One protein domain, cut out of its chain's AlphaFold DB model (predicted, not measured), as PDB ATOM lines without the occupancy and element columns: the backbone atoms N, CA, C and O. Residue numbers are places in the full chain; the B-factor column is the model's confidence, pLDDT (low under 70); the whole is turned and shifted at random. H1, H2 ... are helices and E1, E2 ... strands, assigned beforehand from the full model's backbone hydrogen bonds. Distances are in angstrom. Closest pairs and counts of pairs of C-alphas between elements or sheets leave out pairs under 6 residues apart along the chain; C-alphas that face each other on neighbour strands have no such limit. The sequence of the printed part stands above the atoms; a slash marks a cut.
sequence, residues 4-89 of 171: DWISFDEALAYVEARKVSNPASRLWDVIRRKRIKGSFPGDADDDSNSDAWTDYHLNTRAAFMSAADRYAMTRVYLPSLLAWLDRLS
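This is residues 4 to 89 of the 171 residues of an uncharacterized protein of Mesorhizobium sp. LSHC426A00 (UniProt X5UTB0). Two short antiparallel strands, E1 and E2, lead straight into H1 and H5, two helices that run the same way, nearly side by side, with H2 packed steeply on H1. H4 packs on H1 as well, while H3 and a long loop make a looser side of the model, where residues 45 to 50 stick out. The printed part has 86 residues, with five named helices and two named strands in the order E1, H1, H2, H3, H4, E2, H5; the sheet is E1 - E2 and the class is mostly helix. The whole is compact, with a radius of gyration of the C-alphas of 12.4 A and spans of 34 by 28 by 18 A.

E1, residues 5 to 7, and E2, residues 75 to 77, are antiparallel neighbours at 139 degrees; N 6 and O 76 are 2.8 A apart, as are N 76 and O 6, both within hydrogen-bond range. Residues 38 to 39 also pair with residues 75 to 76 of E2, antiparallel. H1, residues 8 to 16, is the hub, touching three helices. It touches H2, residues 23 to 32, at a steep tilt of 62 degrees, opposite ways; their closest C-alphas, Glu 16 and Pro 23, are 5.8 A apart. H1 touches H4, residues 67 to 73, at a steep tilt of 64 degrees, opposite ways, with the C-alphas of Phe 8 and Tyr 71 closest at 5.6 A. H1 and H5, residues 78 to 89, only just touch, with 3 pairs of C-alphas within 8 A, the closest Val 15 and Leu 85 at 7.3 A; they run the same way at a shallow tilt of 18 degrees. The helix packing is mostly crossed, but only just: one of these three pairs is at a shallow tilt. H2 is near H4 and near H5. H3, residues 53 to 63, is close to H2 but not clearly touching, the closest C-alphas being Arg 32 and Asn 59 at 7.0 A; H3 and H5 are apart. Every O i to N i+4 pair is within hydrogen-bond range in H1, H2 and H4; H3 has 6 of 7 and H5 has 7 of 8.

E1 begins at C-alpha 5, (28.863, -84.104, 195.131), and spans 7.0 A; E2 spans 6.9 A. H1 measures 12.0 A, H2 13.9 A, H3 15.6 A, H4 10.2 A and H5 16.7 A. H3 begins at C-alpha 53, (32.816, -65.688, 193.085), and H5 ends at C-alpha 89, (36.660, -87.871, 215.612).

The C-alphas farthest apart, Lys 19 and Ser 48, are 36.6 A apart. The printed part has no cut, and the link from H2 to H3, 20 residues, is long. The mean pLDDT of the printed part is 71.5; residues 34, 39 to 65 and 89 are under 70.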
ATOM      1  N   ASP A   4      32.043 -86.282 193.043       81.69
ATOM      2  CA  ASP A   4      31.584 -86.734 194.364       81.69
ATOM      3  C   ASP A   4      30.806 -85.639 195.133       81.69
ATOM      4  O   ASP A   4      31.142 -85.275 196.263       81.69
ATOM      5  N   TRP A   5      29.779 -85.057 194.517       84.25
ATOM      6  CA  TRP A   5      28.863 -84.104 195.131       84.25
ATOM      7  C   TRP A   5      27.598 -84.817 195.595       84.25
ATOM      8  O   TRP A   5      26.902 -85.453 194.807       84.25
ATOM      9  N   ILE A   6      27.272 -84.652 196.870       84.38
ATOM     10  CA  ILE A   6      26.059 -85.178 197.499       84.38
ATOM     11  C   ILE A   6      25.123 -84.031 197.879       84.38
ATOM     12  O   ILE A   6      25.535 -82.872 197.979       84.38
ATOM     13  N   SER A   7      23.848 -84.332 198.083       86.88
ATOM     14  CA  SER A   7      22.873 -83.368 198.597       86.88
ATOM     15  C   SER A   7      23.179 -82.958 200.042       86.88
ATOM     16  O   SER A   7      23.910 -83.637 200.772       86.88
ATOM     17  N   PHE A   8      22.606 -81.836 200.485       86.06
ATOM     18  CA  PHE A   8      22.714 -81.408 201.879       86.06
ATOM     19  C   PHE A   8      22.121 -82.432 202.854       86.06
ATOM     20  O   PHE A   8      22.703 -82.639 203.914       86.06
ATOM     21  N   ASP A   9      21.011 -83.085 202.503       87.81
ATOM     22  CA  ASP A   9      20.356 -84.079 203.363       87.81
ATOM     23  C   ASP A   9      21.207 -85.348 203.509       87.81
ATOM     24  O   ASP A   9      21.375 -85.868 204.613       87.81
ATOM     25  N   GLU A  10      21.843 -85.800 202.423       87.81
ATOM     26  CA  GLU A  10      22.825 -86.886 202.489       87.81
ATOM     27  C   GLU A  10      24.019 -86.485 203.360       87.81
ATOM     28  O   GLU A  10      24.424 -87.238 204.245       87.81
ATOM     29  N   ALA A  11      24.552 -85.272 203.175       88.06
ATOM     30  CA  ALA A  11      25.639 -84.754 204.000       88.06
ATOM     31  C   ALA A  11      25.239 -84.649 205.480       88.06
ATOM     32  O   ALA A  11      26.045 -84.959 206.361       88.06
ATOM     33  N   LEU A  12      23.998 -84.247 205.760       89.75
ATOM     34  CA  LEU A  12      23.440 -84.139 207.101       89.75
ATOM     35  C   LEU A  12      23.410 -85.499 207.799       89.75
ATOM     36  O   LEU A  12      23.856 -85.577 208.943       89.75
ATOM     37  N   ALA A  13      23.010 -86.564 207.103       88.56
ATOM     38  CA  ALA A  13      23.023 -87.920 207.651       88.56
ATOM     39  C   ALA A  13      24.431 -88.345 208.125       88.56
ATOM     40  O   ALA A  13      24.581 -88.925 209.205       88.56
ATOM     41  N   TYR A  14      25.491 -87.980 207.388       86.19
ATOM     42  CA  TYR A  14      26.873 -88.222 207.830       86.19
ATOM     43  C   TYR A  14      27.247 -87.427 209.092       86.19
ATOM     44  O   TYR A  14      27.996 -87.930 209.935       86.19
ATOM     45  N   VAL A  15      26.753 -86.193 209.246       86.19
ATOM     46  CA  VAL A  15      27.000 -85.367 210.444       86.19
ATOM     47  C   VAL A  15      26.219 -85.888 211.652       86.19
ATOM     48  O   VAL A  15      26.762 -85.953 212.757       86.19
ATOM     49  N   GLU A  16      24.966 -86.293 211.450       85.12
ATOM     50  CA  GLU A  16      24.094 -86.872 212.477       85.12
ATOM     51  C   GLU A  16      24.670 -88.166 213.049       85.12
ATOM     52  O   GLU A  16      24.700 -88.346 214.270       85.12
ATOM     53  N   ALA A  17      25.252 -89.007 212.191       86.31
ATOM     54  CA  ALA A  17      25.949 -90.221 212.605       86.31
ATOM     55  C   ALA A  17      27.115 -89.953 213.581       86.31
ATOM     56  O   ALA A  17      27.504 -90.838 214.344       86.31
ATOM     57  N   ARG A  18      27.659 -88.726 213.612       79.69
ATOM     58  CA  ARG A  18      28.722 -88.313 214.546       79.69
ATOM     59  C   ARG A  18      28.199 -87.685 215.847       79.69
ATOM     60  O   ARG A  18      29.005 -87.168 216.619       79.69
ATOM     61  N   LYS A  19      26.885 -87.736 216.116       79.56
ATOM     62  CA  LYS A  19      26.240 -87.232 217.350       79.56
ATOM     63  C   LYS A  19      26.590 -85.771 217.678       79.56
ATOM     64  O   LYS A  19      26.752 -85.395 218.838       79.56
ATOM     65  N   VAL A  20      26.731 -84.937 216.649       73.94
ATOM     66  CA  VAL A  20      27.018 -83.504 216.804       73.94
ATOM     67  C   VAL A  20      25.739 -82.766 217.208       73.94
ATOM     68  O   VAL A  20      24.675 -83.018 216.649       73.94
ATOM     69  N   SER A  21      25.825 -81.825 218.153       77.38
ATOM     70  CA  SER A  21      24.682 -80.975 218.504       77.38
ATOM     71  C   SER A  21      24.324 -80.020 217.358       77.38
ATOM     72  O   SER A  21      25.204 -79.409 216.747       77.38
ATOM     73  N   ASN A  22      23.023 -79.876 217.082       84.44
ATOM     74  CA  ASN A  22      22.480 -79.047 215.997       84.44
ATOM     75  C   ASN A  22      23.153 -79.330 214.632       84.44
ATOM     76  O   ASN A  22      23.781 -78.434 214.055       84.44
ATOM     77  N   PRO A  23      23.051 -80.568 214.112       84.06
ATOM     78  CA  PRO A  23      23.858 -81.060 212.993       84.06
ATOM     79  C   PRO A  23      23.653 -80.245 211.707       84.06
ATOM     80  O   PRO A  23      24.638 -79.872 211.074       84.06
ATOM     81  N   ALA A  24      22.417 -79.847 211.388       83.56
ATOM     82  CA  ALA A  24      22.112 -79.010 210.224       83.56
ATOM     83  C   ALA A  24      22.738 -77.608 210.317       83.56
ATOM     84  O   ALA A  24      23.401 -77.150 209.385       83.56
ATOM     85  N   SER A  25      22.605 -76.935 211.466       81.81
ATOM     86  CA  SER A  25      23.240 -75.628 211.677       81.81
ATOM     87  C   SER A  25      24.761 -75.728 211.657       81.81
ATOM     88  O   SER A  25      25.420 -74.852 211.103       81.81
ATOM     89  N   ARG A  26      25.327 -76.801 212.224       82.69
ATOM     90  CA  ARG A  26      26.771 -77.048 212.240       82.69
ATOM     91  C   ARG A  26      27.313 -77.285 210.833       82.69
ATOM     92  O   ARG A  26      28.299 -76.656 210.464       82.69
ATOM     93  N   LEU A  27      26.667 -78.158 210.062       84.62
ATOM     94  CA  LEU A  27      27.022 -78.446 208.675       84.62
ATOM     95  C   LEU A  27      26.983 -77.164 207.839       84.62
ATOM     96  O   LEU A  27      27.967 -76.825 207.181       84.62
ATOM     97  N   TRP A  28      25.899 -76.393 207.962       83.88
ATOM     98  CA  TRP A  28      25.766 -75.105 207.289       83.88
ATOM     99  C   TRP A  28      26.876 -74.122 207.674       83.88
ATOM    100  O   TRP A  28      27.487 -73.506 206.805       83.88
ATOM    101  N   ASP A  29      27.197 -73.992 208.961       81.00
ATOM    102  CA  ASP A  29      28.257 -73.090 209.417       81.00
ATOM    103  C   ASP A  29      29.639 -73.482 208.882       81.00
ATOM    104  O   ASP A  29      30.493 -72.625 208.651       81.00
ATOM    105  N   VAL A  30      29.883 -74.774 208.699       79.31
ATOM    106  CA  VAL A  30      31.159 -75.316 208.223       79.31
ATOM    107  C   VAL A  30      31.285 -75.132 206.708       79.31
ATOM    108  O   VAL A  30      32.359 -74.727 206.253       79.31
ATOM    109  N   ILE A  31      30.197 -75.310 205.953       79.31
ATOM    110  CA  ILE A  31      30.102 -74.943 204.529       79.31
ATOM    111  C   ILE A  31      30.317 -73.432 204.370       79.31
ATOM    112  O   ILE A  31      31.219 -72.997 203.657       79.31
ATOM    113  N   ARG A  32      29.590 -72.620 205.146       74.31
ATOM    114  CA  ARG A  32      29.711 -71.154 205.179       74.31
ATOM    115  C   ARG A  32      31.134 -70.674 205.463       74.31
ATOM    116  O   ARG A  32      31.581 -69.666 204.923       74.31
ATOM    117  N   ARG A  33      31.855 -71.373 206.344       70.12
ATOM    118  CA  ARG A  33      33.245 -71.065 206.722       70.12
ATOM    119  C   ARG A  33      34.284 -71.712 205.797       70.12
ATOM    120  O   ARG A  33      35.466 -71.683 206.145       70.12
ATOM    121  N   LYS A  34      33.870 -72.292 204.664       65.06
ATOM    122  CA  LYS A  34      34.717 -73.001 203.688       65.06
ATOM    123  C   LYS A  34      35.547 -74.150 204.260       65.06
ATOM    124  O   LYS A  34      36.649 -74.439 203.801       65.06
ATOM    125  N   ARG A  35      35.073 -74.789 205.320       70.75
ATOM    126  CA  ARG A  35      35.755 -75.971 205.863       70.75
ATOM    127  C   ARG A  35      35.398 -77.238 205.084       70.75
ATOM    128  O   ARG A  35      36.146 -78.205 205.158       70.75
ATOM    129  N   ILE A  36      34.298 -77.183 204.338       73.62
ATOM    130  CA  ILE A  36      33.800 -78.178 203.389       73.62
ATOM    131  C   ILE A  36      33.397 -77.399 202.131       73.62
ATOM    132  O   ILE A  36      32.896 -76.278 202.254       73.62
ATOM    133  N   LYS A  37      33.632 -77.952 200.938       75.62
ATOM    134  CA  LYS A  37      33.174 -77.331 199.688       75.62
ATOM    135  C   LYS A  37      31.666 -77.557 199.534       75.62
ATOM    136  O   LYS A  37      31.201 -78.691 199.651       75.62
ATOM    137  N   GLY A  38      30.929 -76.481 199.278       73.81
ATOM    138  CA  GLY A  38      29.505 -76.500 198.949       73.81
ATOM    139  C   GLY A  38      29.235 -75.660 197.701       73.81
ATOM    140  O   GLY A  38      30.017 -74.751 197.420       73.81
ATOM    141  N   SER A  39      28.155 -75.948 196.980       69.81
ATOM    142  CA  SER A  39      27.720 -75.197 195.793       69.81
ATOM    143  C   SER A  39      26.195 -75.189 195.655       69.81
ATOM    144  O   SER A  39      25.507 -76.046 196.218       69.81
ATOM    145  N   PHE A  40      25.654 -74.217 194.916       66.75
ATOM    146  CA  PHE A  40      24.270 -74.239 194.439       66.75
ATOM    147  C   PHE A  40      24.206 -74.751 192.984       66.75
ATOM    148  O   PHE A  40      25.156 -74.565 192.225       66.75
ATOM    149  N   PRO A  41      23.085 -75.353 192.543       57.00
ATOM    150  CA  PRO A  41      22.847 -75.682 191.145       57.00
ATOM    151  C   PRO A  41      23.085 -74.473 190.232       57.00
ATOM    152  O   PRO A  41      22.484 -73.411 190.429       57.00
ATOM    153  N   GLY A  42      23.946 -74.652 189.228       51.22
ATOM    154  CA  GLY A  42      24.315 -73.611 188.266       51.22
ATOM    155  C   GLY A  42      25.552 -72.787 188.637       51.22
ATOM    156  O   GLY A  42      25.948 -71.939 187.839       51.22
ATOM    157  N   ASP A  43      26.184 -73.037 189.790       58.72
ATOM    158  CA  ASP A  43      27.567 -72.610 190.019       58.72
ATOM    159  C   ASP A  43      28.447 -73.474 189.098       58.72
ATOM    160  O   ASP A  43      28.649 -74.652 189.371       58.72
ATOM    161  N   ALA A  44      28.852 -72.936 187.945       43.62
ATOM    162  CA  ALA A  44      29.545 -73.696 186.904       43.62
ATOM    163  C   ALA A  44      30.836 -74.360 187.419       43.62
ATOM    164  O   ALA A  44      31.646 -73.710 188.084       43.62
ATOM    165  N   ASP A  45      31.030 -75.623 187.030       48.81
ATOM    166  CA  ASP A  45      32.178 -76.500 187.322       48.81
ATOM    167  C   ASP A  45      33.498 -76.062 186.649       48.81
ATOM    168  O   ASP A  45      34.417 -76.859 186.482       48.81
ATOM    169  N   ASP A  46      33.627 -74.799 186.239       38.38
ATOM    170  CA  ASP A  46      34.752 -74.362 185.415       38.38
ATOM    171  C   ASP A  46      35.923 -73.864 186.272       38.38
ATOM    172  O   ASP A  46      35.801 -72.887 187.017       38.38
ATOM    173  N   ASP A  47      37.051 -74.557 186.107       42.38
ATOM    174  CA  ASP A  47      38.438 -74.442 186.597       42.38
ATOM    175  C   ASP A  47      39.070 -73.031 186.779       42.38
ATOM    176  O   ASP A  47      40.277 -72.826 186.636       42.38
ATOM    177  N   SER A  48      38.311 -72.008 187.160       35.12
ATOM    178  CA  SER A  48      38.775 -70.625 187.264       35.12
ATOM    179  C   SER A  48      38.564 -70.072 188.668       35.12
ATOM    180  O   SER A  48      37.520 -69.523 188.985       35.12
ATOM    181  N   ASN A  49      39.584 -70.185 189.531       38.22
ATOM    182  CA  ASN A  49      39.778 -69.313 190.706       38.22
ATOM    183  C   ASN A  49      38.485 -68.923 191.470       38.22
ATOM    184  O   ASN A  49      38.285 -67.764 191.847       38.22
ATOM    185  N   SER A  50      37.602 -69.895 191.719       40.28
ATOM    186  CA  SER A  50      36.226 -69.681 192.188       40.28
ATOM    187  C   SER A  50      36.125 -69.180 193.639       40.28
ATOM    188  O   SER A  50      35.049 -68.895 194.159       40.28
ATOM    189  N   ASP A  51      37.266 -68.944 194.283       47.72
ATOM    190  CA  ASP A  51      37.390 -68.591 195.692       47.72
ATOM    191  C   ASP A  51      36.758 -67.244 196.086       47.72
ATOM    192  O   ASP A  51      36.503 -67.026 197.268       47.72
ATOM    193  N   ALA A  52      36.495 -66.340 195.138       41.31
ATOM    194  CA  ALA A  52      35.830 -65.057 195.403       41.31
ATOM    195  C   ALA A  52      34.403 -64.972 194.834       41.31
ATOM    196  O   ALA A  52      33.574 -64.231 195.364       41.31
ATOM    197  N   TRP A  53      34.110 -65.726 193.770       36.31
ATOM    198  CA  TRP A  53      32.816 -65.688 193.085       36.31
ATOM    199  C   TRP A  53      31.790 -66.608 193.765       36.31
ATOM    200  O   TRP A  53      30.673 -66.176 194.058       36.31
ATOM    201  N   THR A  54      32.209 -67.810 194.175       48.97
ATOM    202  CA  THR A  54      31.386 -68.734 194.974       48.97
ATOM    203  C   THR A  54      31.120 -68.174 196.381       48.97
ATOM    204  O   THR A  54      30.035 -68.349 196.927       48.97
ATOM    205  N   ASP A  55      32.052 -67.391 196.944       50.22
ATOM    206  CA  ASP A  55      31.909 -66.731 198.258       50.22
ATOM    207  C   ASP A  55      30.781 -65.721 198.329       50.22
ATOM    208  O   ASP A  55      30.071 -65.628 199.340       50.22
ATOM    209  N   TYR A  56      30.657 -64.937 197.261       47.50
ATOM    210  CA  TYR A  56      29.611 -63.951 197.141       47.50
ATOM    211  C   TYR A  56      28.276 -64.650 196.901       47.50
ATOM    212  O   TYR A  56      27.319 -64.358 197.610       47.50
ATOM    213  N   HIS A  57      28.199 -65.624 195.993       53.62
ATOM    214  CA  HIS A  57      26.921 -66.237 195.640       53.62
ATOM    215  C   HIS A  57      26.342 -67.146 196.719       53.62
ATOM    216  O   HIS A  57      25.148 -67.031 197.000       53.62
ATOM    217  N   LEU A  58      27.157 -67.961 197.392       61.69
ATOM    218  CA  LEU A  58      26.643 -68.918 198.370       61.69
ATOM    219  C   LEU A  58      26.120 -68.211 199.627       61.69
ATOM    220  O   LEU A  58      25.019 -68.496 200.085       61.69
ATOM    221  N   ASN A  59      26.843 -67.205 200.129       61.31
ATOM    222  CA  ASN A  59      26.401 -66.413 201.281       61.31
ATOM    223  C   ASN A  59      25.317 -65.386 200.934       61.31
ATOM    224  O   ASN A  59      24.430 -65.146 201.754       61.31
ATOM    225  N   THR A  60      25.365 -64.782 199.742       60.09
ATOM    226  CA  THR A  60      24.400 -63.743 199.344       60.09
ATOM    227  C   THR A  60      23.070 -64.347 198.907       60.09
ATOM    228  O   THR A  60      22.045 -63.866 199.375       60.09
ATOM    229  N   ARG A  61      23.034 -65.431 198.106       59.25
ATOM    230  CA  ARG A  61      21.766 -66.139 197.805       59.25
ATOM    231  C   ARG A  61      21.155 -66.697 199.082       59.25
ATOM    232  O   ARG A  61      19.978 -66.470 199.342       59.25
ATOM    233  N   ALA A  62      21.969 -67.325 199.931       61.16
ATOM    234  CA  ALA A  62      21.506 -67.846 201.210       61.16
ATOM    235  C   ALA A  62      20.918 -66.770 202.140       61.16
ATOM    236  O   ALA A  62      20.047 -67.085 202.950       61.16
ATOM    237  N   ALA A  63      21.362 -65.513 202.066       63.47
ATOM    238  CA  ALA A  63      20.817 -64.444 202.904       63.47
ATOM    239  C   ALA A  63      19.335 -64.143 202.611       63.47
ATOM    240  O   ALA A  63      18.628 -63.687 203.506       63.47
ATOM    241  N   PHE A  64      18.863 -64.432 201.395       62.03
ATOM    242  CA  PHE A  64      17.482 -64.188 200.958       62.03
ATOM    243  C   PHE A  64      16.615 -65.455 200.924       62.03
ATOM    244  O   PHE A  64      15.470 -65.399 200.490       62.03
ATOM    245  N   MET A  65      17.147 -66.594 201.373       64.38
ATOM    246  CA  MET A  65      16.474 -67.893 201.338       64.38
ATOM    247  C   MET A  65      16.127 -68.380 202.746       64.38
ATOM    248  O   MET A  65      16.869 -68.140 203.708       64.38
ATOM    249  N   SER A  66      15.018 -69.115 202.868       75.38
ATOM    250  CA  SER A  66      14.693 -69.814 204.112       75.38
ATOM    251  C   SER A  66      15.742 -70.897 204.414       75.38
ATOM    252  O   SER A  66      16.523 -71.301 203.551       75.38
ATOM    253  N   ALA A  67      15.809 -71.378 205.660       73.44
ATOM    254  CA  ALA A  67      16.702 -72.492 205.995       73.44
ATOM    255  C   ALA A  67      16.396 -73.742 205.153       73.44
ATOM    256  O   ALA A  67      17.327 -74.348 204.633       73.44
ATOM    257  N   ALA A  68      15.111 -74.048 204.954       75.19
ATOM    258  CA  ALA A  68      14.664 -75.178 204.147       75.19
ATOM    259  C   ALA A  68      15.119 -75.056 202.685       75.19
ATOM    260  O   ALA A  68      15.721 -75.985 202.154       75.19
ATOM    261  N   ASP A  69      14.933 -73.885 202.065       72.56
ATOM    262  CA  ASP A  69      15.322 -73.671 200.664       72.56
ATOM    263  C   ASP A  69      16.838 -73.752 200.478       72.56
ATOM    264  O   ASP A  69      17.330 -74.283 199.483       72.56
ATOM    265  N   ARG A  70      17.608 -73.240 201.448       76.06
ATOM    266  CA  ARG A  70      19.074 -73.331 201.411       76.06
ATOM    267  C   ARG A  70      19.543 -74.772 201.432       76.06
ATOM    268  O   ARG A  70      20.419 -75.121 200.649       76.06
ATOM    269  N   TYR A  71      18.983 -75.588 202.318       81.06
ATOM    270  CA  TYR A  71      19.372 -76.989 202.453       81.06
ATOM    271  C   TYR A  71      18.994 -77.772 201.196       81.06
ATOM    272  O   TYR A  71      19.860 -78.405 200.604       81.06
ATOM    273  N   ALA A  72      17.767 -77.597 200.702       78.81
ATOM    274  CA  ALA A  72      17.290 -78.258 199.488       78.81
ATOM    275  C   ALA A  72      18.154 -77.961 198.250       78.81
ATOM    276  O   ALA A  72      18.315 -78.816 197.381       78.81
ATOM    277  N   MET A  73      18.716 -76.752 198.156       72.69
ATOM    278  CA  MET A  73      19.514 -76.346 197.000       72.69
ATOM    279  C   MET A  73      21.023 -76.541 197.189       72.69
ATOM    280  O   MET A  73      21.757 -76.393 196.222       72.69
ATOM    281  N   THR A  74      21.529 -76.857 198.380       80.75
ATOM    282  CA  THR A  74      22.983 -76.975 198.585       80.75
ATOM    283  C   THR A  74      23.480 -78.366 198.198       80.75
ATOM    284  O   THR A  74      22.987 -79.378 198.696       80.75
ATOM    285  N   ARG A  75      24.516 -78.419 197.361       82.75
ATOM    286  CA  ARG A  75      25.337 -79.613 197.136       82.75
ATOM    287  C   ARG A  75      26.632 -79.510 197.928       82.75
ATOM    288  O   ARG A  75      27.162 -78.420 198.127       82.75
ATOM    289  N   VAL A  76      27.134 -80.644 198.398       81.38
ATOM    290  CA  VAL A  76      28.296 -80.757 199.282       81.38
ATOM    291  C   VAL A  76      29.293 -81.738 198.688       81.38
ATOM    292  O   VAL A  76      28.931 -82.851 198.324       81.38
ATOM    293  N   TYR A  77      30.562 -81.349 198.614       84.00
ATOM    294  CA  TYR A  77      31.610 -82.218 198.091       84.00
ATOM    295  C   TYR A  77      32.020 -83.249 199.147       84.00
ATOM    296  O   TYR A  77      32.640 -82.905 200.170       84.00
ATOM    297  N   LEU A  78      31.697 -84.514 198.890       82.94
ATOM    298  CA  LEU A  78      31.833 -85.629 199.821       82.94
ATOM    299  C   LEU A  78      33.270 -85.805 200.353       82.94
ATOM    300  O   LEU A  78      33.417 -85.898 201.574       82.94
ATOM    301  N   PRO A  79      34.350 -85.745 199.547       82.62
ATOM    302  CA  PRO A  79      35.708 -85.888 200.076       82.62
ATOM    303  C   PRO A  79      36.079 -84.806 201.099       82.62
ATOM    304  O   PRO A  79      36.758 -85.082 202.090       82.62
ATOM    305  N   SER A  80      35.596 -83.571 200.913       79.12
ATOM    306  CA  SER A  80      35.832 -82.495 201.888       79.12
ATOM    307  C   SER A  80      34.993 -82.648 203.160       79.12
ATOM    308  O   SER A  80      35.466 -82.294 204.241       79.12
ATOM    309  N   LEU A  81      33.790 -83.223 203.047       84.56
ATOM    310  CA  LEU A  81      32.939 -83.564 204.185       84.56
ATOM    311  C   LEU A  81      33.584 -84.661 205.039       84.56
ATOM    312  O   LEU A  81      33.739 -84.471 206.244       84.56
ATOM    313  N   LEU A  82      34.015 -85.767 204.424       83.50
ATOM    314  CA  LEU A  82      34.678 -86.871 205.126       83.50
ATOM    315  C   LEU A  82      35.956 -86.397 205.830       83.50
ATOM    316  O   LEU A  82      36.117 -86.629 207.027       83.50
ATOM    317  N   ALA A  83      36.796 -85.611 205.147       82.88
ATOM    318  CA  ALA A  83      38.006 -85.043 205.744       82.88
ATOM    319  C   ALA A  83      37.718 -84.124 206.948       82.88
ATOM    320  O   ALA A  83      38.533 -84.018 207.869       82.88
ATOM    321  N   TRP A  84      36.577 -83.430 206.958       84.88
ATOM    322  CA  TRP A  84      36.146 -82.648 208.115       84.88
ATOM    323  C   TRP A  84      35.622 -83.534 209.254       84.88
ATOM    324  O   TRP A  84      35.982 -83.299 210.411       84.88
ATOM    325  N   LEU A  85      34.823 -84.558 208.946       84.94
ATOM    326  CA  LEU A  85      34.286 -85.503 209.932       84.94
ATOM    327  C   LEU A  85      35.395 -86.299 210.627       84.94
ATOM    328  O   LEU A  85      35.345 -86.482 211.843       84.94
ATOM    329  N   ASP A  86      36.427 -86.710 209.895       81.38
ATOM    330  CA  ASP A  86      37.555 -87.447 210.469       81.38
ATOM    331  C   ASP A  86      38.333 -86.604 211.486       81.38
ATOM    332  O   ASP A  86      38.727 -87.097 212.549       81.38
ATOM    333  N   ARG A  87      38.455 -85.293 211.237       74.38
ATOM    334  CA  ARG A  87      39.043 -84.345 212.197       74.38
ATOM    335  C   ARG A  87      38.187 -84.142 213.440       74.38
ATOM    336  O   ARG A  87      38.737 -83.866 214.501       74.38
ATOM    337  N   LEU A  88      36.864 -84.277 213.333       72.81
ATOM    338  CA  LEU A  88      35.987 -84.233 214.504       72.81
ATOM    339  C   LEU A  88      36.180 -85.456 215.409       72.81
ATOM    340  O   LEU A  88      36.127 -85.308 216.626       72.81
ATOM    341  N   SER A  89      36.427 -86.640 214.840       65.81
ATOM    342  CA  SER A  89      36.660 -87.871 215.612       65.81
ATOM    343  C   SER A  89      38.065 -88.000 216.198       65.81
ATOM    344  O   SER A  89      38.239 -88.684 217.199       65.81
TER     345      SER A  89